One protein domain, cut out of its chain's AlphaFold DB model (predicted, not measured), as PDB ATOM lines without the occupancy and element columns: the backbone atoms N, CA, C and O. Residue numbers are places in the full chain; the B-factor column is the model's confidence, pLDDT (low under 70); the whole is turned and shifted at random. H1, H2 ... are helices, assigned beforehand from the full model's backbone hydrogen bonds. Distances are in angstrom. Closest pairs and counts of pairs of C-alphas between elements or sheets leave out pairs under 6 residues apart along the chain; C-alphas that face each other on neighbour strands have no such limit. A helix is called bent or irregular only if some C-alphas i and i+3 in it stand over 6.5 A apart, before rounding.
ATOM      1  N   VAL A  18     317.387 375.407 412.658       79.50
ATOM      2  CA  VAL A  18     317.487 375.017 411.244       79.50
ATOM      3  C   VAL A  18     318.492 373.880 411.080       79.50
ATOM      4  O   VAL A  18     318.221 372.927 410.349       79.50
ATOM      5  N   GLU A  19     319.621 373.916 411.792       79.81
ATOM      6  CA  GLU A  19     320.597 372.819 411.779       79.81
ATOM      7  C   GLU A  19     320.012 371.517 412.360       79.81
ATOM      8  O   GLU A  19     320.199 370.440 411.782       79.81
ATOM      9  N   ALA A  20     319.256 371.598 413.460       77.75
ATOM     10  CA  ALA A  20     318.612 370.440 414.078       77.75
ATOM     11  C   ALA A  20     317.542 369.808 413.172       77.75
ATOM     12  O   ALA A  20     317.514 368.583 413.002       77.75
ATOM     13  N   GLU A  21     316.688 370.625 412.551       82.75
ATOM     14  CA  GLU A  21     315.679 370.155 411.598       82.75
ATOM     15  C   GLU A  21     316.319 369.558 410.345       82.75
ATOM     16  O   GLU A  21     315.958 368.457 409.927       82.75
ATOM     17  N   THR A  22     317.343 370.218 409.807       80.50
ATOM     18  CA  THR A  22     318.109 369.729 408.656       80.50
ATOM     19  C   THR A  22     318.727 368.360 408.946       80.50
ATOM     20  O   THR A  22     318.598 367.427 408.153       80.50
ATOM     21  N   ASN A  23     319.339 368.186 410.120       84.19
ATOM     22  CA  ASN A  23     319.918 366.907 410.528       84.19
ATOM     23  C   ASN A  23     318.848 365.813 410.702       84.19
ATOM     24  O   ASN A  23     319.070 364.656 410.340       84.19
ATOM     25  N   ARG A  24     317.659 366.168 411.209       82.81
ATOM     26  CA  ARG A  24     316.521 365.242 411.302       82.81
ATOM     27  C   ARG A  24     316.053 364.794 409.919       82.81
ATOM     28  O   ARG A  24     315.863 363.594 409.723       82.81
ATOM     29  N   ILE A  25     315.912 365.720 408.971       85.31
ATOM     30  CA  ILE A  25     315.526 365.418 407.585       85.31
ATOM     31  C   ILE A  25     316.562 364.494 406.942       85.31
ATOM     32  O   ILE A  25     316.193 363.444 406.419       85.31
ATOM     33  N   TYR A  26     317.855 364.816 407.051       85.44
ATOM     34  CA  TYR A  26     318.915 363.960 406.515       85.44
ATOM     35  C   TYR A  26     318.930 362.575 407.151       85.44
ATOM     36  O   TYR A  26     319.117 361.587 406.446       85.44
ATOM     37  N   LYS A  27     318.689 362.469 408.461       84.19
ATOM     38  CA  LYS A  27     318.614 361.176 409.146       84.19
ATOM     39  C   LYS A  27     317.453 360.328 408.628       84.19
ATOM     40  O   LYS A  27     317.648 359.149 408.349       84.19
ATOM     41  N   VAL A  28     316.263 360.914 408.491       86.25
ATOM     42  CA  VAL A  28     315.083 360.208 407.962       86.25
ATOM     43  C   VAL A  28     315.309 359.805 406.507       86.25
ATOM     44  O   VAL A  28     315.114 358.640 406.167       86.25
ATOM     45  N   GLY A  29     315.785 360.734 405.673       87.81
ATOM     46  CA  GLY A  29     316.086 360.477 404.266       87.81
ATOM     47  C   GLY A  29     317.140 359.389 404.083       87.81
ATOM     48  O   GLY A  29     316.954 358.486 403.273       87.81
ATOM     49  N   PHE A  30     318.204 359.409 404.890       87.25
ATOM     50  CA  PHE A  30     319.234 358.374 404.879       87.25
ATOM     51  C   PHE A  30     318.661 357.004 405.253       87.25
ATOM     52  O   PHE A  30     318.874 356.048 404.517       87.25
ATOM     53  N   ILE A  31     317.888 356.903 406.341       87.25
ATOM     54  CA  ILE A  31     317.277 355.634 406.768       87.25
ATOM     55  C   ILE A  31     316.335 355.093 405.686       87.25
ATOM     56  O   ILE A  31     316.419 353.918 405.336       87.25
ATOM     57  N   MET A  32     315.470 355.944 405.132       90.12
ATOM     58  CA  MET A  32     314.534 355.560 404.076       90.12
ATOM     59  C   MET A  32     315.272 355.059 402.829       90.12
ATOM     60  O   MET A  32     314.942 353.992 402.309       90.12
ATOM     61  N   LEU A  33     316.300 355.788 402.386       91.81
ATOM     62  CA  LEU A  33     317.114 355.411 401.233       91.81
ATOM     63  C   LEU A  33     317.875 354.104 401.485       91.81
ATOM     64  O   LEU A  33     317.870 353.227 400.626       91.81
ATOM     65  N   SER A  34     318.497 353.944 402.657       89.06
ATOM     66  CA  SER A  34     319.224 352.721 403.016       89.06
ATOM     67  C   SER A  34     318.308 351.501 403.035       89.06
ATOM     68  O   SER A  34     318.668 350.473 402.466       89.06
ATOM     69  N   ILE A  35     317.118 351.610 403.636       89.00
ATOM     70  CA  ILE A  35     316.143 350.511 403.664       89.00
ATOM     71  C   ILE A  35     315.705 350.160 402.241       89.00
ATOM     72  O   ILE A  35     315.774 348.994 401.856       89.00
ATOM     73  N   GLY A  36     315.303 351.154 401.443       90.62
ATOM     74  CA  GLY A  36     314.867 350.927 400.064       90.62
ATOM     75  C   GLY A  36     315.951 350.278 399.203       90.62
ATOM     76  O   GLY A  36     315.671 349.350 398.448       90.62
ATOM     77  N   LEU A  37     317.203 350.708 399.368       92.38
ATOM     78  CA  LEU A  37     318.330 350.184 398.607       92.38
ATOM     79  C   LEU A  37     318.662 348.736 398.983       92.38
ATOM     80  O   LEU A  37     318.842 347.903 398.099       92.38
ATOM     81  N   VAL A  38     318.675 348.415 400.280       90.38
ATOM     82  CA  VAL A  38     318.882 347.039 400.757       90.38
ATOM     83  C   VAL A  38     317.762 346.117 400.268       90.38
ATOM     84  O   VAL A  38     318.051 345.015 399.803       90.38
ATOM     85  N   LEU A  39     316.502 346.568 400.307       91.38
ATOM     86  CA  LEU A  39     315.368 345.802 399.781       91.38
ATOM     87  C   LEU A  39     315.500 345.552 398.276       91.38
ATOM     88  O   LEU A  39     315.333 344.416 397.837       91.38
ATOM     89  N   TYR A  40     315.856 346.580 397.501       91.25
ATOM     90  CA  TYR A  40     316.087 346.466 396.061       91.25
ATOM     91  C   TYR A  40     317.189 345.449 395.737       91.25
ATOM     92  O   TYR A  40     316.990 344.546 394.925       91.25
ATOM     93  N   MET A  41     318.337 345.551 396.412       90.44
ATOM     94  CA  MET A  41     319.469 344.640 396.216       90.44
ATOM     95  C   MET A  41     319.113 343.199 396.592       90.44
ATOM     96  O   MET A  41     319.460 342.258 395.872       90.44
ATOM     97  N   TYR A  42     318.412 343.014 397.714       90.50
ATOM     98  CA  TYR A  42     318.016 341.692 398.184       90.50
ATOM     99  C   TYR A  42     316.991 341.046 397.248       90.50
ATOM    100  O   TYR A  42     317.177 339.903 396.833       90.50
ATOM    101  N   TYR A  43     315.957 341.786 396.849       91.12
ATOM    102  CA  TYR A  43     314.949 341.302 395.913       91.12
ATOM    103  C   TYR A  43     315.550 340.968 394.540       91.12
ATOM    104  O   TYR A  43     315.306 339.888 394.008       91.12
ATOM    105  N   GLY A  44     316.423 341.828 394.002       89.69
ATOM    106  CA  GLY A  44     317.141 341.551 392.755       89.69
ATOM    107  C   GLY A  44     318.036 340.307 392.841       89.69
ATOM    108  O   GLY A  44     318.117 339.532 391.887       89.69
ATOM    109  N   SER A  45     318.666 340.071 393.995       87.44
ATOM    110  CA  SER A  45     319.434 338.844 394.249       87.44
ATOM    111  C   SER A  45     318.535 337.609 394.324       87.44
ATOM    112  O   SER A  45     318.866 336.578 393.738       87.44
ATOM    113  N   ALA A  46     317.383 337.716 394.992       89.06
ATOM    114  CA  ALA A  46     316.407 336.635 395.092       89.06
ATOM    115  C   ALA A  46     315.847 336.244 393.714       89.06
ATOM    116  O   ALA A  46     315.777 335.056 393.407       89.06
ATOM    117  N   LEU A  47     315.549 337.222 392.850       89.62
ATOM    118  CA  LEU A  47     315.123 336.974 391.468       89.62
ATOM    119  C   LEU A  47     316.190 336.225 390.664       89.62
ATOM    120  O   LEU A  47     315.882 335.222 390.029       89.62
ATOM    121  N   LYS A  48     317.455 336.661 390.719       88.38
ATOM    122  CA  LYS A  48     318.560 335.979 390.019       88.38
ATOM    123  C   LYS A  48     318.735 334.542 390.497       88.38
ATOM    124  O   LYS A  48     318.961 333.649 389.685       88.38
ATOM    125  N   GLN A  49     318.596 334.308 391.799       85.19
ATOM    126  CA  GLN A  49     318.668 332.966 392.363       85.19
ATOM    127  C   GLN A  49     317.477 332.092 391.935       85.19
ATOM    128  O   GLN A  49     317.674 330.916 391.633       85.19
ATOM    129  N   ALA A  50     316.264 332.646 391.879       85.56
ATOM    130  CA  ALA A  50     315.083 331.929 391.402       85.56
ATOM    131  C   ALA A  50     315.203 331.566 389.912       85.56
ATOM    132  O   ALA A  50     314.934 330.426 389.535       85.56
ATOM    133  N   THR A  51     315.691 332.489 389.077       86.00
ATOM    134  CA  THR A  51     315.975 332.235 387.654       86.00
ATOM    135  C   THR A  51     317.026 331.146 387.483       86.00
ATOM    136  O   THR A  51     316.832 330.226 386.698       86.00
ATOM    137  N   TYR A  52     318.100 331.194 388.273       84.75
ATOM    138  CA  TYR A  52     319.107 330.139 388.277       84.75
ATOM    139  C   TYR A  52     318.494 328.771 388.595       84.75
ATOM    140  O   TYR A  52     318.743 327.814 387.871       84.75
ATOM    141  N   MET A  53     317.662 328.672 389.637       80.69
ATOM    142  CA  MET A  53     317.016 327.404 389.995       80.69
ATOM    143  C   MET A  53     316.098 326.893 388.887       80.69
ATOM    144  O   MET A  53     316.142 325.707 388.567       80.69
ATOM    145  N   ARG A  54     315.329 327.784 388.252       83.00
ATOM    146  CA  ARG A  54     314.507 327.445 387.086       83.00
ATOM    147  C   ARG A  54     315.351 326.862 385.951       83.00
ATOM    148  O   ARG A  54     315.004 325.817 385.410       83.00
ATOM    149  N   ASP A  55     316.454 327.519 385.601       83.69
ATOM    150  CA  ASP A  55     317.296 327.122 384.468       83.69
ATOM    151  C   ASP A  55     318.051 325.811 384.758       83.69
ATOM    152  O   ASP A  55     318.156 324.941 383.891       83.69
ATOM    153  N   VAL A  56     318.485 325.597 386.006       84.00
ATOM    154  CA  VAL A  56     319.033 324.306 386.455       84.00
ATOM    155  C   VAL A  56     318.001 323.188 386.293       84.00
ATOM    156  O   VAL A  56     318.344 322.126 385.779       84.00
ATOM    157  N   MET A  57     316.745 323.414 386.691       78.94
ATOM    158  CA  MET A  57     315.682 322.409 386.555       78.94
ATOM    159  C   MET A  57     315.307 322.137 385.092       78.94
ATOM    160  O   MET A  57     315.010 320.997 384.748       78.94
ATOM    161  N   ALA A  58     315.328 323.158 384.230       81.12
ATOM    162  CA  ALA A  58     314.918 323.036 382.831       81.12
ATOM    163  C   ALA A  58     316.009 322.448 381.919       81.12
ATOM    164  O   ALA A  58     315.712 321.645 381.037       81.12
ATOM    165  N   THR A  59     317.266 322.856 382.106       78.69
ATOM    166  CA  THR A  59     318.372 322.573 381.172       78.69
ATOM    167  C   THR A  59     319.555 321.838 381.804       78.69
ATOM    168  O   THR A  59     320.533 321.553 381.114       78.69
ATOM    169  N   GLY A  60     319.517 321.535 383.107       75.81
ATOM    170  CA  GLY A  60     320.602 320.848 383.825       75.81
ATOM    171  C   GLY A  60     321.868 321.691 384.031       75.81
ATOM    172  O   GLY A  60     322.802 321.264 384.705       75.81
ATOM    173  N   THR A  61     321.898 322.908 383.487       70.62
ATOM    174  CA  THR A  61     322.947 323.907 383.690       70.62
ATOM    175  C   THR A  61     322.283 325.241 384.010       70.62
ATOM    176  O   THR A  61     321.285 325.607 383.395       70.62
ATOM    177  N   GLY A  62     322.810 325.956 385.001       70.62
ATOM    178  CA  GLY A  62     322.362 327.298 385.354       70.62
ATOM    179  C   GLY A  62     323.557 328.233 385.413       70.62
ATOM    180  O   GLY A  62     324.642 327.837 385.839       70.62
ATOM    181  N   GLN A  63     323.369 329.480 384.993       72.88
ATOM    182  CA  GLN A  63     324.379 330.520 385.150       72.88
ATOM    183  C   GLN A  63     323.817 331.660 385.985       72.88
ATOM    184  O   GLN A  63     322.772 332.224 385.674       72.88
ATOM    185  N   VAL A  64     324.530 332.018 387.052       71.69
ATOM    186  CA  VAL A  64     324.244 333.246 387.793       71.69
ATOM    187  C   VAL A  64     325.042 334.367 387.143       71.69
ATOM    188  O   VAL A  64     326.247 334.487 387.358       71.69
ATOM    189  N   VAL A  65     324.376 335.196 386.342       74.56
ATOM    190  CA  VAL A  65     325.000 336.402 385.791       74.56
ATOM    191  C   VAL A  65     324.884 337.519 386.825       74.56
ATOM    192  O   VAL A  65     323.813 338.090 387.038       74.56
ATOM    193  N   ILE A  66     325.995 337.816 387.496       75.62
ATOM    194  CA  ILE A  66     326.133 338.996 388.353       75.62
ATOM    195  C   ILE A  66     326.711 340.107 387.482       75.62
ATOM    196  O   ILE A  66     327.828 339.983 386.980       75.62
ATOM    197  N   ALA A  67     325.958 341.187 387.282       79.62
ATOM    198  CA  ALA A  67     326.460 342.315 386.518       79.62
ATOM    199  C   ALA A  67     327.517 343.065 387.340       79.62
ATOM    200  O   ALA A  67     327.384 343.225 388.555       79.62
ATOM    201  N   SER A  68     328.548 343.599 386.681       80.62
ATOM    202  CA  SER A  68     329.574 344.414 387.348       80.62
ATOM    203  C   SER A  68     328.974 345.625 388.080       80.62
ATOM    204  O   SER A  68     329.503 346.059 389.103       80.62
ATOM    205  N   SER A  69     327.841 346.140 387.593       81.31
ATOM    206  CA  SER A  69     327.060 347.196 388.244       81.31
ATOM    207  C   SER A  69     326.479 346.772 389.597       81.31
ATOM    208  O   SER A  69     326.434 347.597 390.508       81.31
ATOM    209  N   ASP A  70     326.089 345.504 389.766       83.44
ATOM    210  CA  ASP A  70     325.591 344.985 391.045       83.44
ATOM    211  C   ASP A  70     326.714 344.960 392.083       83.44
ATOM    212  O   ASP A  70     326.549 345.447 393.197       83.44
ATOM    213  N   LEU A  71     327.888 344.448 391.697       86.00
ATOM    214  CA  LEU A  71     329.058 344.384 392.576       86.00
ATOM    215  C   LEU A  71     329.500 345.777 393.020       86.00
ATOM    216  O   LEU A  71     329.801 345.984 394.196       86.00
ATOM    217  N   PHE A  72     329.501 346.741 392.094       90.38
ATOM    218  CA  PHE A  72     329.798 348.132 392.415       90.38
ATOM    219  C   PHE A  72     328.797 348.696 393.427       90.38
ATOM    220  O   PHE A  72     329.204 349.276 394.435       90.38
ATOM    221  N   LEU A  73     327.496 348.480 393.204       90.56
ATOM    222  CA  LEU A  73     326.456 348.931 394.123       90.56
ATOM    223  C   LEU A  73     326.631 348.308 395.515       90.56
ATOM    224  O   LEU A  73     326.547 349.009 396.522       90.56
ATOM    225  N   TYR A  74     326.930 347.010 395.576       88.12
ATOM    226  CA  TYR A  74     327.128 346.275 396.825       88.12
ATOM    227  C   TYR A  74     328.338 346.806 397.590       88.12
ATOM    228  O   TYR A  74     328.240 347.091 398.785       88.12
ATOM    229  N   GLY A  75     329.453 347.024 396.889       90.12
ATOM    230  CA  GLY A  75     330.649 347.638 397.456       90.12
ATOM    231  C   GLY A  75     330.398 349.060 397.961       90.12
ATOM    232  O   GLY A  75     330.853 349.414 399.048       90.12
ATOM    233  N   TRP A  76     329.628 349.865 397.225       92.31
ATOM    234  CA  TRP A  76     329.325 351.245 397.606       92.31
ATOM    235  C   TRP A  76     328.448 351.331 398.861       92.31
ATOM    236  O   TRP A  76     328.723 352.116 399.774       92.31
ATOM    237  N   VAL A  77     327.417 350.489 398.957       90.81
ATOM    238  CA  VAL A  77     326.562 350.400 400.152       90.81
ATOM    239  C   VAL A  77     327.359 349.926 401.364       90.81
ATOM    240  O   VAL A  77     327.238 350.501 402.445       90.81
ATOM    241  N   LEU A  78     328.233 348.933 401.187       89.94
ATOM    242  CA  LEU A  78     329.110 348.467 402.257       89.94
ATOM    243  C   LEU A  78     330.048 349.587 402.739       89.94
ATOM    244  O   LEU A  78     330.152 349.837 403.940       89.94
ATOM    245  N   LEU A  79     330.694 350.296 401.809       92.56
ATOM    246  CA  LEU A  79     331.602 351.400 402.120       92.56
ATOM    247  C   LEU A  79     330.880 352.517 402.874       92.56
ATOM    248  O   LEU A  79     331.369 352.979 403.906       92.56
ATOM    249  N   THR A  80     329.708 352.932 402.397       90.56
ATOM    250  CA  THR A  80     328.917 353.980 403.054       90.56
ATOM    251  C   THR A  80     328.476 353.558 404.455       90.56
ATOM    252  O   THR A  80     328.632 354.343 405.391       90.56
ATOM    253  N   ALA A  81     328.040 352.308 404.650       88.31
ATOM    254  CA  ALA A  81     327.707 351.775 405.971       88.31
ATOM    255  C   ALA A  81     328.913 351.795 406.929       88.31
ATOM    256  O   ALA A  81     328.786 352.263 408.064       88.31
ATOM    257  N   ILE A  82     330.097 351.367 406.470       88.88
ATOM    258  CA  ILE A  82     331.336 351.399 407.264       88.88
ATOM    259  C   ILE A  82     331.688 352.838 407.654       88.88
ATOM    260  O   ILE A  82     331.939 353.114 408.829       88.88
ATOM    261  N   VAL A  83     331.664 353.773 406.701       89.75
ATOM    262  CA  VAL A  83     331.942 355.192 406.965       89.75
ATOM    263  C   VAL A  83     330.950 355.755 407.984       89.75
ATOM    264  O   VAL A  83     331.363 356.419 408.935       89.75
ATOM    265  N   CYS A  84     329.657 355.445 407.857       84.88
ATOM    266  CA  CYS A  84     328.635 355.863 408.815       84.88
ATOM    267  C   CYS A  84     328.880 355.300 410.220       84.88
ATOM    268  O   CYS A  84     328.738 356.045 411.191       84.88
ATOM    269  N   ILE A  85     329.264 354.027 410.351       82.19
ATOM    270  CA  ILE A  85     329.605 353.414 411.645       82.19
ATOM    271  C   ILE A  85     330.822 354.119 412.252       82.19
ATOM    272  O   ILE A  85     330.777 354.552 413.403       82.19
ATOM    273  N   VAL A  86     331.889 354.311 411.470       83.62
ATOM    274  CA  VAL A  86     333.110 354.989 411.926       83.62
ATOM    275  C   VAL A  86     332.807 356.415 412.380       83.62
ATOM    276  O   VAL A  86     333.273 356.826 413.440       83.62
ATOM    277  N   LEU A  87     332.011 357.176 411.627       83.81
ATOM    278  CA  LEU A  87     331.643 358.547 411.987       83.81
ATOM    279  C   LEU A  87     330.762 358.611 413.243       83.81
ATOM    280  O   LEU A  87     330.984 359.480 414.088       83.81
ATOM    281  N   GLN A  88     329.814 357.683 413.405       77.31
ATOM    282  CA  GLN A  88     328.985 357.586 414.613       77.31
ATOM    283  C   GLN A  88     329.834 357.257 415.846       77.31
ATOM    284  O   GLN A  88     329.743 357.960 416.854       77.31
ATOM    285  N   CYS A  89     330.744 356.285 415.729       73.69
ATOM    286  CA  CYS A  89     331.725 355.976 416.767       73.69
ATOM    287  C   CYS A  89     332.646 357.173 417.047       73.69
ATOM    288  O   CYS A  89     332.973 357.452 418.201       73.69
ATOM    289  N   ARG A  90     333.045 357.929 416.011       74.12
ATOM    290  CA  ARG A  90     333.909 359.111 416.154       74.12
ATOM    291  C   ARG A  90     333.271 360.261 416.909       74.12
ATOM    292  O   ARG A  90     333.998 360.972 417.599       74.12
ATOM    293  N   LYS A  91     331.962 360.435 416.786       70.31
ATOM    294  CA  LYS A  91     331.217 361.476 417.495       70.31
ATOM    295  C   LYS A  91     330.624 360.999 418.826       70.31
ATOM    296  O   LYS A  91     329.996 361.792 419.507       70.31
ATOM    297  N   GLY A  92     330.816 359.728 419.196       61.16
ATOM    298  CA  GLY A  92     330.254 359.165 420.428       61.16
ATOM    299  C   GLY A  92     328.728 359.017 420.402       61.16
ATOM    300  O   GLY A  92     328.119 358.826 421.447       61.16
ATOM    301  N   PHE A  93     328.103 359.074 419.220       58.34
ATOM    302  CA  PHE A  93     326.646 358.970 419.061       58.34
ATOM    303  C   PHE A  93     326.110 357.540 419.178       58.34
ATOM    304  O   PHE A  93     324.916 357.312 418.984       58.34
ATOM    305  N   THR A  94     326.963 356.565 419.489       58.78
ATOM    306  CA  THR A  94     326.535 355.184 419.678       58.78
ATOM    307  C   THR A  94     325.620 355.120 420.914       58.78
ATOM    308  O   THR A  94     326.077 355.268 422.042       58.78
ATOM    309  N   ASP A  95     324.309 354.990 420.677       61.34
ATOM    310  CA  ASP A  95     323.222 355.021 421.676       61.34
ATOM    311  C   ASP A  95     323.192 356.279 422.579       61.34
ATOM    312  O   ASP A  95     323.115 356.182 423.800       61.34
ATOM    313  N   ASN A  96     323.242 357.480 421.979       59.59
ATOM    314  CA  ASN A  96     323.045 358.772 422.672       59.59
ATOM    315  C   ASN A  96     323.911 358.967 423.941       59.59
ATOM    316  O   ASN A  96     323.450 359.553 424.915       59.59
ATOM    317  N   GLY A  97     325.145 358.455 423.961       57.47
ATOM    318  CA  GLY A  97     326.058 358.610 425.102       57.47
ATOM    319  C   GLY A  97     325.859 357.605 426.245       57.47
ATOM    320  O   GLY A  97     326.726 357.506 427.109       57.47
ATOM    321  N   ARG A  98     324.817 356.761 426.213       61.34
ATOM    322  CA  ARG A  98     324.544 355.767 427.275       61.34
ATOM    323  C   ARG A  98     325.659 354.736 427.431       61.34
ATOM    324  O   ARG A  98     325.905 354.242 428.527       61.34
ATOM    325  N   PHE A  99     326.373 354.427 426.349       63.38
ATOM    326  CA  PHE A  99     327.547 353.554 426.412       63.38
ATOM    327  C   PHE A  99     328.736 354.161 427.165       63.38
ATOM    328  O   PHE A  99     329.570 353.404 427.649       63.38
ATOM    329  N   ALA A 100     328.839 355.490 427.256       58.69
ATOM    330  CA  ALA A 100     329.904 356.147 428.010       58.69
ATOM    331  C   ALA A 100     329.619 356.156 429.523       58.69
ATOM    332  O   ALA A 100     330.557 356.155 430.324       58.69
ATOM    333  N   GLU A 101     328.341 356.133 429.905       66.00
ATOM    334  CA  GLU A 101     327.879 356.168 431.298       66.00
ATOM    335  C   GLU A 101     327.829 354.775 431.948       66.00
ATOM    336  O   GLU A 101     327.978 354.662 433.162       66.00
ATOM    337  N   ALA A 102     327.665 353.706 431.163       68.44
ATOM    338  CA  ALA A 102     327.574 352.340 431.679       68.44
ATOM    339  C   ALA A 102     328.954 351.701 431.951       68.44
ATOM    340  O   ALA A 102     329.807 351.633 431.066       68.44
ATOM    341  N   GLU A 103     329.153 351.151 433.153       69.81
ATOM    342  CA  GLU A 103     330.383 350.425 433.525       69.81
ATOM    343  C   GLU A 103     330.412 348.982 432.995       69.81
ATOM    344  O   GLU A 103     331.462 348.464 432.608       69.81
ATOM    345  N   ILE A 104     329.240 348.345 432.933       78.06
ATOM    346  CA  ILE A 104     329.039 346.968 432.473       78.06
ATOM    347  C   ILE A 104     328.131 347.002 431.246       78.06
ATOM    348  O   ILE A 104     327.143 347.736 431.213       78.06
ATOM    349  N   PHE A 105     328.447 346.190 430.236       80.00
ATOM    350  CA  PHE A 105     327.616 346.075 429.040       80.00
ATOM    351  C   PHE A 105     326.231 345.503 429.408       80.00
ATOM    352  O   PHE A 105     326.163 344.358 429.866       80.00
ATOM    353  N   PRO A 106     325.121 346.241 429.198       83.19
ATOM    354  CA  PRO A 106     323.790 345.779 429.580       83.19
ATOM    355  C   PRO A 106     323.267 344.772 428.547       83.19
ATOM    356  O   PRO A 106     322.456 345.086 427.672       83.19
ATOM    357  N   ILE A 107     323.760 343.536 428.649       85.81
ATOM    358  CA  ILE A 107     323.554 342.476 427.658       85.81
ATOM    359  C   ILE A 107     322.075 342.170 427.420       85.81
ATOM    360  O   ILE A 107     321.679 342.005 426.273       85.81
ATOM    361  N   GLY A 108     321.244 342.174 428.467       86.44
ATOM    362  CA  GLY A 108     319.811 341.886 428.351       86.44
ATOM    363  C   GLY A 108     319.059 342.907 427.493       86.44
ATOM    364  O   GLY A 108     318.234 342.533 426.663       86.44
ATOM    365  N   TYR A 109     319.397 344.193 427.622       85.69
ATOM    366  CA  TYR A 109     318.763 345.264 426.850       85.69
ATOM    367  C   TYR A 109     319.088 345.163 425.357       85.69
ATOM    368  O   TYR A 109     318.201 345.231 424.501       85.69
ATOM    369  N   TYR A 110     320.368 344.962 425.040       87.06
ATOM    370  CA  TYR A 110     320.822 344.838 423.659       87.06
ATOM    371  C   TYR A 110     320.443 343.498 423.036       87.06
ATOM    372  O   TYR A 110     320.125 343.471 421.849       87.06
ATOM    373  N   ALA A 111     320.380 342.422 423.821       90.62
ATOM    374  CA  ALA A 111     319.851 341.141 423.372       90.62
ATOM    375  C   ALA A 111     318.371 341.265 422.999       90.62
ATOM    376  O   ALA A 111     317.987 340.823 421.923       90.62
ATOM    377  N   PHE A 112     317.550 341.935 423.814       91.06
ATOM    378  CA  PHE A 112     316.138 342.149 423.493       91.06
ATOM    379  C   PHE A 112     315.951 342.971 422.209       91.06
ATOM    380  O   PHE A 112     315.212 342.564 421.314       91.06
ATOM    381  N   ARG A 113     316.673 344.093 422.070       88.56
ATOM    382  CA  ARG A 113     316.639 344.914 420.847       88.56
ATOM    383  C   ARG A 113     317.104 344.137 419.616       88.56
ATOM    384  O   ARG A 113     316.454 344.199 418.576       88.56
ATOM    385  N   SER A 114     318.208 343.404 419.738       91.62
ATOM    386  CA  SER A 114     318.756 342.599 418.642       91.62
ATOM    387  C   SER A 114     317.797 341.482 418.252       91.62
ATOM    388  O   SER A 114     317.597 341.267 417.066       91.62
ATOM    389  N   CYS A 115     317.157 340.840 419.233       94.38
ATOM    390  CA  CYS A 115     316.146 339.807 419.027       94.38
ATOM    391  C   CYS A 115     314.925 340.360 418.282       94.38
ATOM    392  O   CYS A 115     314.487 339.789 417.286       94.38
ATOM    393  N   PHE A 116     314.411 341.517 418.705       93.69
ATOM    394  CA  PHE A 116     313.276 342.157 418.041       93.69
ATOM    395  C   PHE A 116     313.577 342.458 416.567       93.69
ATOM    396  O   PHE A 116     312.805 342.095 415.681       93.69
ATOM    397  N   VAL A 117     314.739 343.060 416.289       93.38
ATOM    398  CA  VAL A 117     315.161 343.357 414.912       93.38
ATOM    399  C   VAL A 117     315.408 342.074 414.119       93.38
ATOM    400  O   VAL A 117     314.973 341.979 412.973       93.38
ATOM    401  N   SER A 118     316.059 341.068 414.706       94.19
ATOM    402  CA  SER A 118     316.364 339.819 414.008       94.19
ATOM    403  C   SER A 118     315.121 339.015 413.655       94.19
ATOM    404  O   SER A 118     315.093 338.403 412.595       94.19
ATOM    405  N   VAL A 119     314.088 339.028 414.505       95.00
ATOM    406  CA  VAL A 119     312.802 338.380 414.209       95.00
ATOM    407  C   VAL A 119     312.120 339.069 413.035       95.00
ATOM    408  O   VAL A 119     311.696 338.396 412.100       95.00
ATOM    409  N   ILE A 120     312.070 340.406 413.035       93.94
ATOM    410  CA  ILE A 120     311.502 341.171 411.919       93.94
ATOM    411  C   ILE A 120     312.247 340.829 410.625       93.94
ATOM    412  O   ILE A 120     311.629 340.388 409.659       93.94
ATOM    413  N   VAL A 121     313.575 340.959 410.608       93.00
ATOM    414  CA  VAL A 121     314.384 340.644 409.420       93.00
ATOM    415  C   VAL A 121     314.189 339.183 408.997       93.00
ATOM    416  O   VAL A 121     313.942 338.918 407.825       93.00
ATOM    417  N   GLY A 122     314.191 338.246 409.946       92.75
ATOM    418  CA  GLY A 122     313.981 336.818 409.707       92.75
ATOM    419  C   GLY A 122     312.623 336.453 409.106       92.75
ATOM    420  O   GLY A 122     312.524 335.416 408.462       92.75
ATOM    421  N   ILE A 123     311.599 337.295 409.273       93.56
ATOM    422  CA  ILE A 123     310.278 337.137 408.643       93.56
ATOM    423  C   ILE A 123     310.245 337.816 407.268       93.56
ATOM    424  O   ILE A 123     309.766 337.236 406.293       93.56
ATOM    425  N   PHE A 124     310.768 339.039 407.162       92.38
ATOM    426  CA  PHE A 124     310.722 339.804 405.911       92.38
ATOM    427  C   PHE A 124     311.610 339.206 404.816       92.38
ATOM    428  O   PHE A 124     311.219 339.188 403.652       92.38
ATOM    429  N   THR A 125     312.784 338.686 405.172       91.25
ATOM    430  CA  THR A 125     313.708 338.034 404.236       91.25
ATOM    431  C   THR A 125     313.046 336.878 403.465       91.25
ATOM    432  O   THR A 125     312.987 336.957 402.235       91.25
ATOM    433  N   PRO A 126     312.483 335.838 404.111       92.88
ATOM    434  CA  PRO A 126     311.804 334.769 403.388       92.88
ATOM    435  C   PRO A 126     310.530 335.243 402.689       92.88
ATOM    436  O   PRO A 126     310.241 334.743 401.609       92.88
ATOM    437  N   ALA A 127     309.805 336.234 403.223       92.00
ATOM    438  CA  ALA A 127     308.632 336.787 402.546       92.00
ATOM    439  C   ALA A 127     308.992 337.401 401.180       92.00
ATOM    440  O   ALA A 127     308.368 337.080 400.171       92.00
ATOM    441  N   ILE A 128     310.042 338.226 401.120       92.19
ATOM    442  CA  ILE A 128     310.523 338.824 399.864       92.19
ATOM    443  C   ILE A 128     311.032 337.745 398.902       92.19
ATOM    444  O   ILE A 128     310.808 337.834 397.695       92.19
ATOM    445  N   ARG A 129     311.685 336.703 399.425       89.50
ATOM    446  CA  ARG A 129     312.121 335.563 398.616       89.50
ATOM    447  C   ARG A 129     310.944 334.810 398.003       89.50
ATOM    448  O   ARG A 129     310.983 334.542 396.810       89.50
ATOM    449  N   VAL A 130     309.913 334.498 398.784       90.94
ATOM    450  CA  VAL A 130     308.705 333.821 398.289       90.94
ATOM    451  C   VAL A 130     308.033 334.651 397.198       90.94
ATOM    452  O   VAL A 130     307.617 334.094 396.189       90.94
ATOM    453  N   LEU A 131     307.996 335.982 397.336       90.38
ATOM    454  CA  LEU A 131     307.500 336.870 396.276       90.38
ATOM    455  C   LEU A 131     308.337 336.768 394.989       90.38
ATOM    456  O   LEU A 131     307.778 336.730 393.894       90.38
ATOM    457  N   ALA A 132     309.666 336.703 395.107       89.69
ATOM    458  CA  ALA A 132     310.558 336.537 393.959       89.69
ATOM    459  C   ALA A 132     310.414 335.151 393.300       89.69
ATOM    460  O   ALA A 132     310.365 335.054 392.075       89.69
ATOM    461  N   GLU A 133     310.314 334.085 394.099       87.69
ATOM    462  CA  GLU A 133     310.089 332.718 393.617       87.69
ATOM    463  C   GLU A 133     308.734 332.600 392.918       87.69
ATOM    464  O   GLU A 133     308.677 332.096 391.802       87.69
ATOM    465  N   PHE A 134     307.668 333.153 393.501       89.25
ATOM    466  CA  PHE A 134     306.338 333.175 392.891       89.25
ATOM    467  C   PHE A 134     306.341 333.851 391.514       89.25
ATOM    468  O   PHE A 134     305.714 333.355 390.580       89.25
ATOM    469  N   GLN A 135     307.082 334.952 391.355       87.62
ATOM    470  CA  GLN A 135     307.163 335.670 390.083       87.62
ATOM    471  C   GLN A 135     307.896 334.892 388.979       87.62
ATOM    472  O   GLN A 135     307.565 335.055 387.806       87.62
ATOM    473  N   ILE A 136     308.902 334.085 389.326       86.88
ATOM    474  CA  ILE A 136     309.737 333.374 388.343       86.88
ATOM    475  C   ILE A 136     309.262 331.936 388.100       86.88
ATOM    476  O   ILE A 136     309.291 331.470 386.962       86.88
ATOM    477  N   LEU A 137     308.864 331.235 389.161       83.50
ATOM    478  CA  LEU A 137     308.559 329.801 389.168       83.50
ATOM    479  C   LEU A 137     307.047 329.511 389.223       83.50
ATOM    480  O   LEU A 137     306.641 328.385 388.948       83.50
ATOM    481  N   GLY A 138     306.210 330.497 389.559       83.81
ATOM    482  CA  GLY A 138     304.774 330.301 389.781       83.81
ATOM    483  C   GLY A 138     304.447 329.686 391.149       83.81
ATOM    484  O   GLY A 138     305.325 329.496 391.990       83.81
ATOM    485  N   ALA A 139     303.164 329.394 391.393       82.19
ATOM    486  CA  ALA A 139     302.664 328.940 392.700       82.19
ATOM    487  C   ALA A 139     303.231 327.577 393.142       82.19
ATOM    488  O   ALA A 139     303.528 327.387 394.320       82.19
ATOM    489  N   ASP A 140     303.424 326.659 392.195       79.69
ATOM    490  CA  ASP A 140     303.847 325.282 392.480       79.69
ATOM    491  C   ASP A 140     305.366 325.148 392.669       79.69
ATOM    492  O   ASP A 140     305.846 324.163 393.226       79.69
ATOM    493  N   GLY A 141     306.135 326.148 392.228       79.81
ATOM    494  CA  GLY A 141     307.596 326.146 392.302       79.81
ATOM    495  C   GLY A 141     308.178 326.797 393.560       79.81
ATOM    496  O   GLY A 141     309.397 326.924 393.662       79.81
ATOM    497  N   ILE A 142     307.341 327.227 394.509       84.25
ATOM    498  CA  ILE A 142     307.797 327.887 395.741       84.25
ATOM    499  C   ILE A 142     308.468 326.866 396.665       84.25
ATOM    500  O   ILE A 142     307.857 325.890 397.110       84.25
ATOM    501  N   MET A 143     309.719 327.127 397.039       84.50
ATOM    502  CA  MET A 143     310.481 326.251 397.926       84.50
ATOM    503  C   MET A 143     310.295 326.663 399.389       84.50
ATOM    504  O   MET A 143     311.194 327.209 400.030       84.50
ATOM    505  N   TRP A 144     309.125 326.349 399.949       85.88
ATOM    506  CA  TRP A 144     308.728 326.727 401.314       85.88
ATOM    507  C   TRP A 144     309.760 326.381 402.394       85.88
ATOM    508  O   TRP A 144     310.055 327.204 403.261       85.88
ATOM    509  N   TRP A 145     310.343 325.181 402.334       86.25
ATOM    510  CA  TRP A 145     311.341 324.735 403.310       86.25
ATOM    511  C   TRP A 145     312.649 325.532 403.209       86.25
ATOM    512  O   TRP A 145     313.250 325.861 404.232       86.25
ATOM    513  N   ALA A 146     313.068 325.888 401.991       86.50
ATOM    514  CA  ALA A 146     314.278 326.667 401.757       86.50
ATOM    515  C   ALA A 146     314.089 328.113 402.227       86.50
ATOM    516  O   ALA A 146     314.973 328.672 402.880       86.50
ATOM    517  N   ALA A 147     312.910 328.692 401.974       88.00
ATOM    518  CA  ALA A 147     312.537 329.997 402.503       88.00
ATOM    519  C   ALA A 147     312.530 329.990 404.043       88.00
ATOM    520  O   ALA A 147     313.175 330.837 404.660       88.00
ATOM    521  N   ALA A 148     311.891 329.002 404.677       89.31
ATOM    522  CA  ALA A 148     311.855 328.886 406.136       89.31
ATOM    523  C   ALA A 148     313.263 328.761 406.747       89.31
ATOM    524  O   ALA A 148     313.601 329.491 407.682       89.31
ATOM    525  N   PHE A 149     314.112 327.894 406.182       91.81
ATOM    526  CA  PHE A 149     315.493 327.726 406.636       91.81
ATOM    527  C   PHE A 149     316.301 329.020 406.501       91.81
ATOM    528  O   PHE A 149     316.987 329.425 407.440       91.81
ATOM    529  N   GLN A 150     316.186 329.705 405.360       89.06
ATOM    530  CA  GLN A 150     316.857 330.983 405.148       89.06
ATOM    531  C   GLN A 150     316.412 332.036 406.168       89.06
ATOM    532  O   GLN A 150     317.258 332.765 406.683       89.06
ATOM    533  N   GLY A 151     315.114 332.116 406.474       91.38
ATOM    534  CA  GLY A 151     314.587 333.047 407.470       91.38
ATOM    535  C   GLY A 151     315.208 332.837 408.850       91.38
ATOM    536  O   GLY A 151     315.716 333.784 409.450       91.38
ATOM    537  N   VAL A 152     315.257 331.584 409.318       93.94
ATOM    538  CA  VAL A 152     315.882 331.230 410.604       93.94
ATOM    539  C   VAL A 152     317.380 331.534 410.592       93.94
ATOM    540  O   VAL A 152     317.889 332.158 411.523       93.94
ATOM    541  N   PHE A 153     318.085 331.144 409.529       94.00
ATOM    542  CA  PHE A 153     319.519 331.394 409.396       94.00
ATOM    543  C   PHE A 153     319.843 332.893 409.444       94.00
ATOM    544  O   PHE A 153     320.721 333.318 410.195       94.00
ATOM    545  N   VAL A 154     319.099 333.707 408.690       92.94
ATOM    546  CA  VAL A 154     319.278 335.164 408.659       92.94
ATOM    547  C   VAL A 154     318.929 335.786 410.007       92.94
ATOM    548  O   VAL A 154     319.663 336.660 410.458       92.94
ATOM    549  N   ALA A 155     317.881 335.321 410.693       93.44
ATOM    550  CA  ALA A 155     317.546 335.801 412.032       93.44
ATOM    551  C   ALA A 155     318.699 335.562 413.021       93.44
ATOM    552  O   ALA A 155     319.139 336.490 413.701       93.44
ATOM    553  N   VAL A 156     319.247 334.344 413.064       95.50
ATOM    554  CA  VAL A 156     320.363 334.003 413.960       95.50
ATOM    555  C   VAL A 156     321.615 334.808 413.610       95.50
ATOM    556  O   VAL A 156     322.229 335.411 414.492       95.50
ATOM    557  N   ALA A 157     321.972 334.883 412.326       94.75
ATOM    558  CA  ALA A 157     323.124 335.655 411.870       94.75
ATOM    559  C   ALA A 157     322.978 337.150 412.199       94.75
ATOM    560  O   ALA A 157     323.917 337.765 412.708       94.75
ATOM    561  N   MET A 158     321.794 337.729 411.976       92.81
ATOM    562  CA  MET A 158     321.501 339.133 412.271       92.81
ATOM    563  C   MET A 158     321.576 339.416 413.773       92.81
ATOM    564  O   MET A 158     322.141 340.431 414.176       92.81
ATOM    565  N   PHE A 159     321.060 338.513 414.612       94.38
ATOM    566  CA  PHE A 159     321.156 338.631 416.065       94.38
ATOM    567  C   PHE A 159     322.617 338.685 416.529       94.38
ATOM    568  O   PHE A 159     323.007 339.611 417.245       94.38
ATOM    569  N   LEU A 160     323.444 337.734 416.079       95.06
ATOM    570  CA  LEU A 160     324.866 337.677 416.429       95.06
ATOM    571  C   LEU A 160     325.625 338.908 415.916       95.06
ATOM    572  O   LEU A 160     326.429 339.487 416.647       95.06
ATOM    573  N   MET A 161     325.331 339.344 414.689       92.62
ATOM    574  CA  MET A 161     325.932 340.532 414.090       92.62
ATOM    575  C   MET A 161     325.596 341.803 414.882       92.62
ATOM    576  O   MET A 161     326.500 342.577 415.195       92.62
ATOM    577  N   LEU A 162     324.328 342.022 415.246       91.88
ATOM    578  CA  LEU A 162     323.921 343.188 416.040       91.88
ATOM    579  C   LEU A 162     324.563 343.176 417.426       91.88
ATOM    580  O   LEU A 162     325.098 344.196 417.856       91.88
ATOM    581  N   MET A 163     324.579 342.020 418.095       91.69
ATOM    582  CA  MET A 163     325.243 341.865 419.389       91.69
ATOM    583  C   MET A 163     326.734 342.201 419.311       91.69
ATOM    584  O   MET A 163     327.248 342.935 420.158       91.69
ATOM    585  N   PHE A 164     327.418 341.734 418.267       90.94
ATOM    586  CA  PHE A 164     328.820 342.060 418.025       90.94
ATOM    587  C   PHE A 164     329.035 343.560 417.757       90.94
ATOM    588  O   PHE A 164     329.949 344.169 418.319       90.94
ATOM    589  N   LEU A 165     328.176 344.194 416.956       88.00
ATOM    590  CA  LEU A 165     328.251 345.632 416.680       88.00
ATOM    591  C   LEU A 165     328.001 346.480 417.936       88.00
ATOM    592  O   LEU A 165     328.734 347.437 418.185       88.00
ATOM    593  N   PHE A 166     327.025 346.116 418.770       87.75
ATOM    594  CA  PHE A 166     326.794 346.804 420.044       87.75
ATOM    595  C   PHE A 166     327.970 346.630 421.005       87.75
ATOM    596  O   PHE A 166     328.380 347.593 421.654       87.75
ATOM    597  N   TRP A 167     328.556 345.435 421.065       85.81
ATOM    598  CA  TRP A 167     329.717 345.168 421.908       85.81
ATOM    599  C   TRP A 167     330.967 345.944 421.461       85.81
ATOM    600  O   TRP A 167     331.630 346.579 422.286       85.81
ATOM    601  N   THR A 168     331.274 345.964 420.160       85.75
ATOM    602  CA  THR A 168     332.403 346.746 419.618       85.75
ATOM    603  C   THR A 168     332.182 348.252 419.785       85.75
ATOM    604  O   THR A 168     333.118 348.982 420.132       85.75
ATOM    605  N   GLY A 169     330.939 348.721 419.626       83.12
ATOM    606  CA  GLY A 169     330.536 350.094 419.921       83.12
ATOM    607  C   GLY A 169     330.773 350.469 421.386       83.12
ATOM    608  O   GLY A 169     331.410 351.487 421.661       83.12
ATOM    609  N   PHE A 170     330.353 349.613 422.322       82.94
ATOM    610  CA  PHE A 170     330.582 349.796 423.757       82.94
ATOM    611  C   PHE A 170     332.075 349.857 424.106       82.94
ATOM    612  O   PHE A 170     332.521 350.779 424.789       82.94
ATOM    613  N   LYS A 171     332.885 348.924 423.587       82.38
ATOM    614  CA  LYS A 171     334.339 348.914 423.826       82.38
ATOM    615  C   LYS A 171     335.032 350.161 423.287       82.38
ATOM    616  O   LYS A 171     335.913 350.715 423.946       82.38
ATOM    617  N   THR A 172     334.604 350.632 422.120       81.56
ATOM    618  CA  THR A 172     335.130 351.859 421.515       81.56
ATOM    619  C   THR A 172     334.767 353.093 422.348       81.56
ATOM    620  O   THR A 172     335.616 353.963 422.553       81.56
ATOM    621  N   ALA A 173     333.540 353.161 422.874       78.81
ATOM    622  CA  ALA A 173     333.108 354.233 423.772       78.81
ATOM    623  C   ALA A 173     333.910 354.236 425.088       78.81
ATOM    624  O   ALA A 173     334.417 355.281 425.497       78.81
ATOM    625  N   GLN A 174     334.120 353.065 425.697       78.19
ATOM    626  CA  GLN A 174     334.900 352.925 426.930       78.19
ATOM    627  C   GLN A 174     336.370 353.337 426.742       78.19
ATOM    628  O   GLN A 174     336.940 354.025 427.587       78.19
ATOM    629  N   SER A 175     336.991 352.948 425.622       80.19
ATOM    630  CA  SER A 175     338.362 353.354 425.286       80.19
ATOM    631  C   SER A 175     338.489 354.875 425.150       80.19
ATOM    632  O   SER A 175     339.442 355.461 425.659       80.19
ATOM    633  N   ARG A 176     337.499 355.528 424.534       76.00
ATOM    634  CA  ARG A 176     337.467 356.990 424.391       76.00
ATOM    635  C   ARG A 176     337.299 357.715 425.715       76.00
ATOM    636  O   ARG A 176     337.995 358.700 425.928       76.00
ATOM    637  N   ARG A 177     336.425 357.228 426.600       75.69
ATOM    638  CA  ARG A 177     336.267 357.801 427.944       75.69
ATOM    639  C   ARG A 177     337.594 357.789 428.699       75.69
ATOM    640  O   ARG A 177     338.047 358.840 429.123       75.69
ATOM    641  N   LYS A 178     338.285 356.644 428.724       79.44
ATOM    642  CA  LYS A 178     339.619 356.535 429.338       79.44
ATOM    643  C   LYS A 178     340.621 357.535 428.749       79.44
ATOM    644  O   LYS A 178     341.393 358.127 429.489       79.44
ATOM    645  N   GLN A 179     340.613 357.733 427.429       81.25
ATOM    646  CA  GLN A 179     341.482 358.721 426.775       81.25
ATOM    647  C   GLN A 179     341.146 360.169 427.147       81.25
ATOM    648  O   GLN A 179     342.051 360.993 427.207       81.25
ATOM    649  N   LEU A 180     339.869 360.487 427.365       78.31
ATOM    650  CA  LEU A 180     339.440 361.814 427.806       78.31
ATOM    651  C   LEU A 180     339.798 362.054 429.274       78.31
ATOM    652  O   LEU A 180     340.352 363.102 429.579       78.31
ATOM    653  N   ASP A 181     339.571 361.066 430.143       79.75
ATOM    654  CA  ASP A 181     339.923 361.146 431.564       79.75
ATOM    655  C   ASP A 181     341.443 361.343 431.746       79.75
ATOM    656  O   ASP A 181     341.861 362.174 432.545       79.75
ATOM    657  N   MET A 182     342.275 360.664 430.942       80.12
ATOM    658  CA  MET A 182     343.735 360.866 430.944       80.12
ATOM    659  C   MET A 182     344.153 362.276 430.502       80.12
ATOM    660  O   MET A 182     345.124 362.798 431.025       80.12
ATOM    661  N   ARG A 183     343.434 362.904 429.563       80.44
ATOM    662  CA  ARG A 183     343.746 364.263 429.072       80.44
ATOM    663  C   ARG A 183     343.261 365.383 429.988       80.44
ATOM    664  O   ARG A 183     343.711 366.507 429.828       80.44
ATOM    665  N   LEU A 184     342.272 365.107 430.834       77.12
ATOM    666  CA  LEU A 184     341.707 366.072 431.784       77.12
ATOM    667  C   LEU A 184     342.347 365.962 433.175       77.12
ATOM    668  O   LEU A 184     342.169 366.862 433.990       77.12
ATOM    669  N   GLY A 185     343.023 364.845 433.460       63.97
ATOM    670  CA  GLY A 185     343.810 364.637 434.678       63.97
ATOM    671  C   GLY A 185     345.275 365.087 434.578       63.97
ATOM    672  O   GLY A 185     345.974 365.015 435.586       63.97
ATOM    673  N   GLU A 186     345.717 365.520 433.394       51.81
ATOM    674  CA  GLU A 186     346.964 366.270 433.146       51.81
ATOM    675  C   GLU A 186     346.686 367.780 433.166       51.81
ATOM    676  O   GLU A 186     347.548 368.523 433.690       51.81
TER     677      GLU A 186
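Overview. This is residues 18 to 186 of the 186 residues of an uncharacterized protein of Eggerthella sp. BIOML-A3 (UniProt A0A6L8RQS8). Four long helices make a loose, open frame: H4 and H5 fold back on each other as a helical hairpin, H1 crosses the far end of H4, and H2 returns from the far end of H1 toward short H3, which packs on H5. Residues 18 to 33 of H1 stick out, as do residues 179 to 186 at the other end of the printed part. The 169 printed residues hold five named helices, H1 to H5 in chain order, and no named strand, in the class all helix. The radius of gyration of the C-alphas is 20.8 A, and the spans are 74 by 35 by 29 A.

Along the chain. Find C-alpha 18 at (317.487, 375.017, 411.244); from there H1 runs 60.5 A, through residues 18 to 59. H2, residues 68 to 91, covers 34.7 A. H3, residues 94 to 101, is irregular: C-alphas 96 and 99 are 7.8 A apart. H4, residues 107 to 137, covers 43.2 A. H5, residues 144 to 184, runs 59.7 A to C-alpha 184 at (341.707, 366.072, 431.784).

Arrangement. Start at the hub, H5, which touches H4, closest at the C-alphas of Gly 122 and Ala 155, 4.4 A, opposite ways at 37 degrees, only just a steep tilt. H3 touches residues 169 to 177 of H5, closest at the C-alphas of Phe 99 and Phe 170, 5.5 A. H2 only just touches H5, with 3 pairs of C-alphas within 8 A, closest at Cys 89 and Gly 169, 6.8 A. Residues 43 to 54 of H1 touch H4, closest at the C-alphas of Leu 47 and Ala 132, 5.2 A, at a steep tilt of 46 degrees. H1 and H5 are apart. In H1, H2 and H5 each O i to N i+4 pair is within hydrogen-bond range, in H4 26 of 27, and in H3 0 of 4, beside 3 of 5 O i to N i+3 pairs.

Size, cuts and confidence. The C-alphas of Thr 59 and Glu 186, the two farthest apart, are 73.7 A apart. The printed part has no cut and no long link. Look for pLDDT under 70 at residues 92 to 103 and 185 to 186.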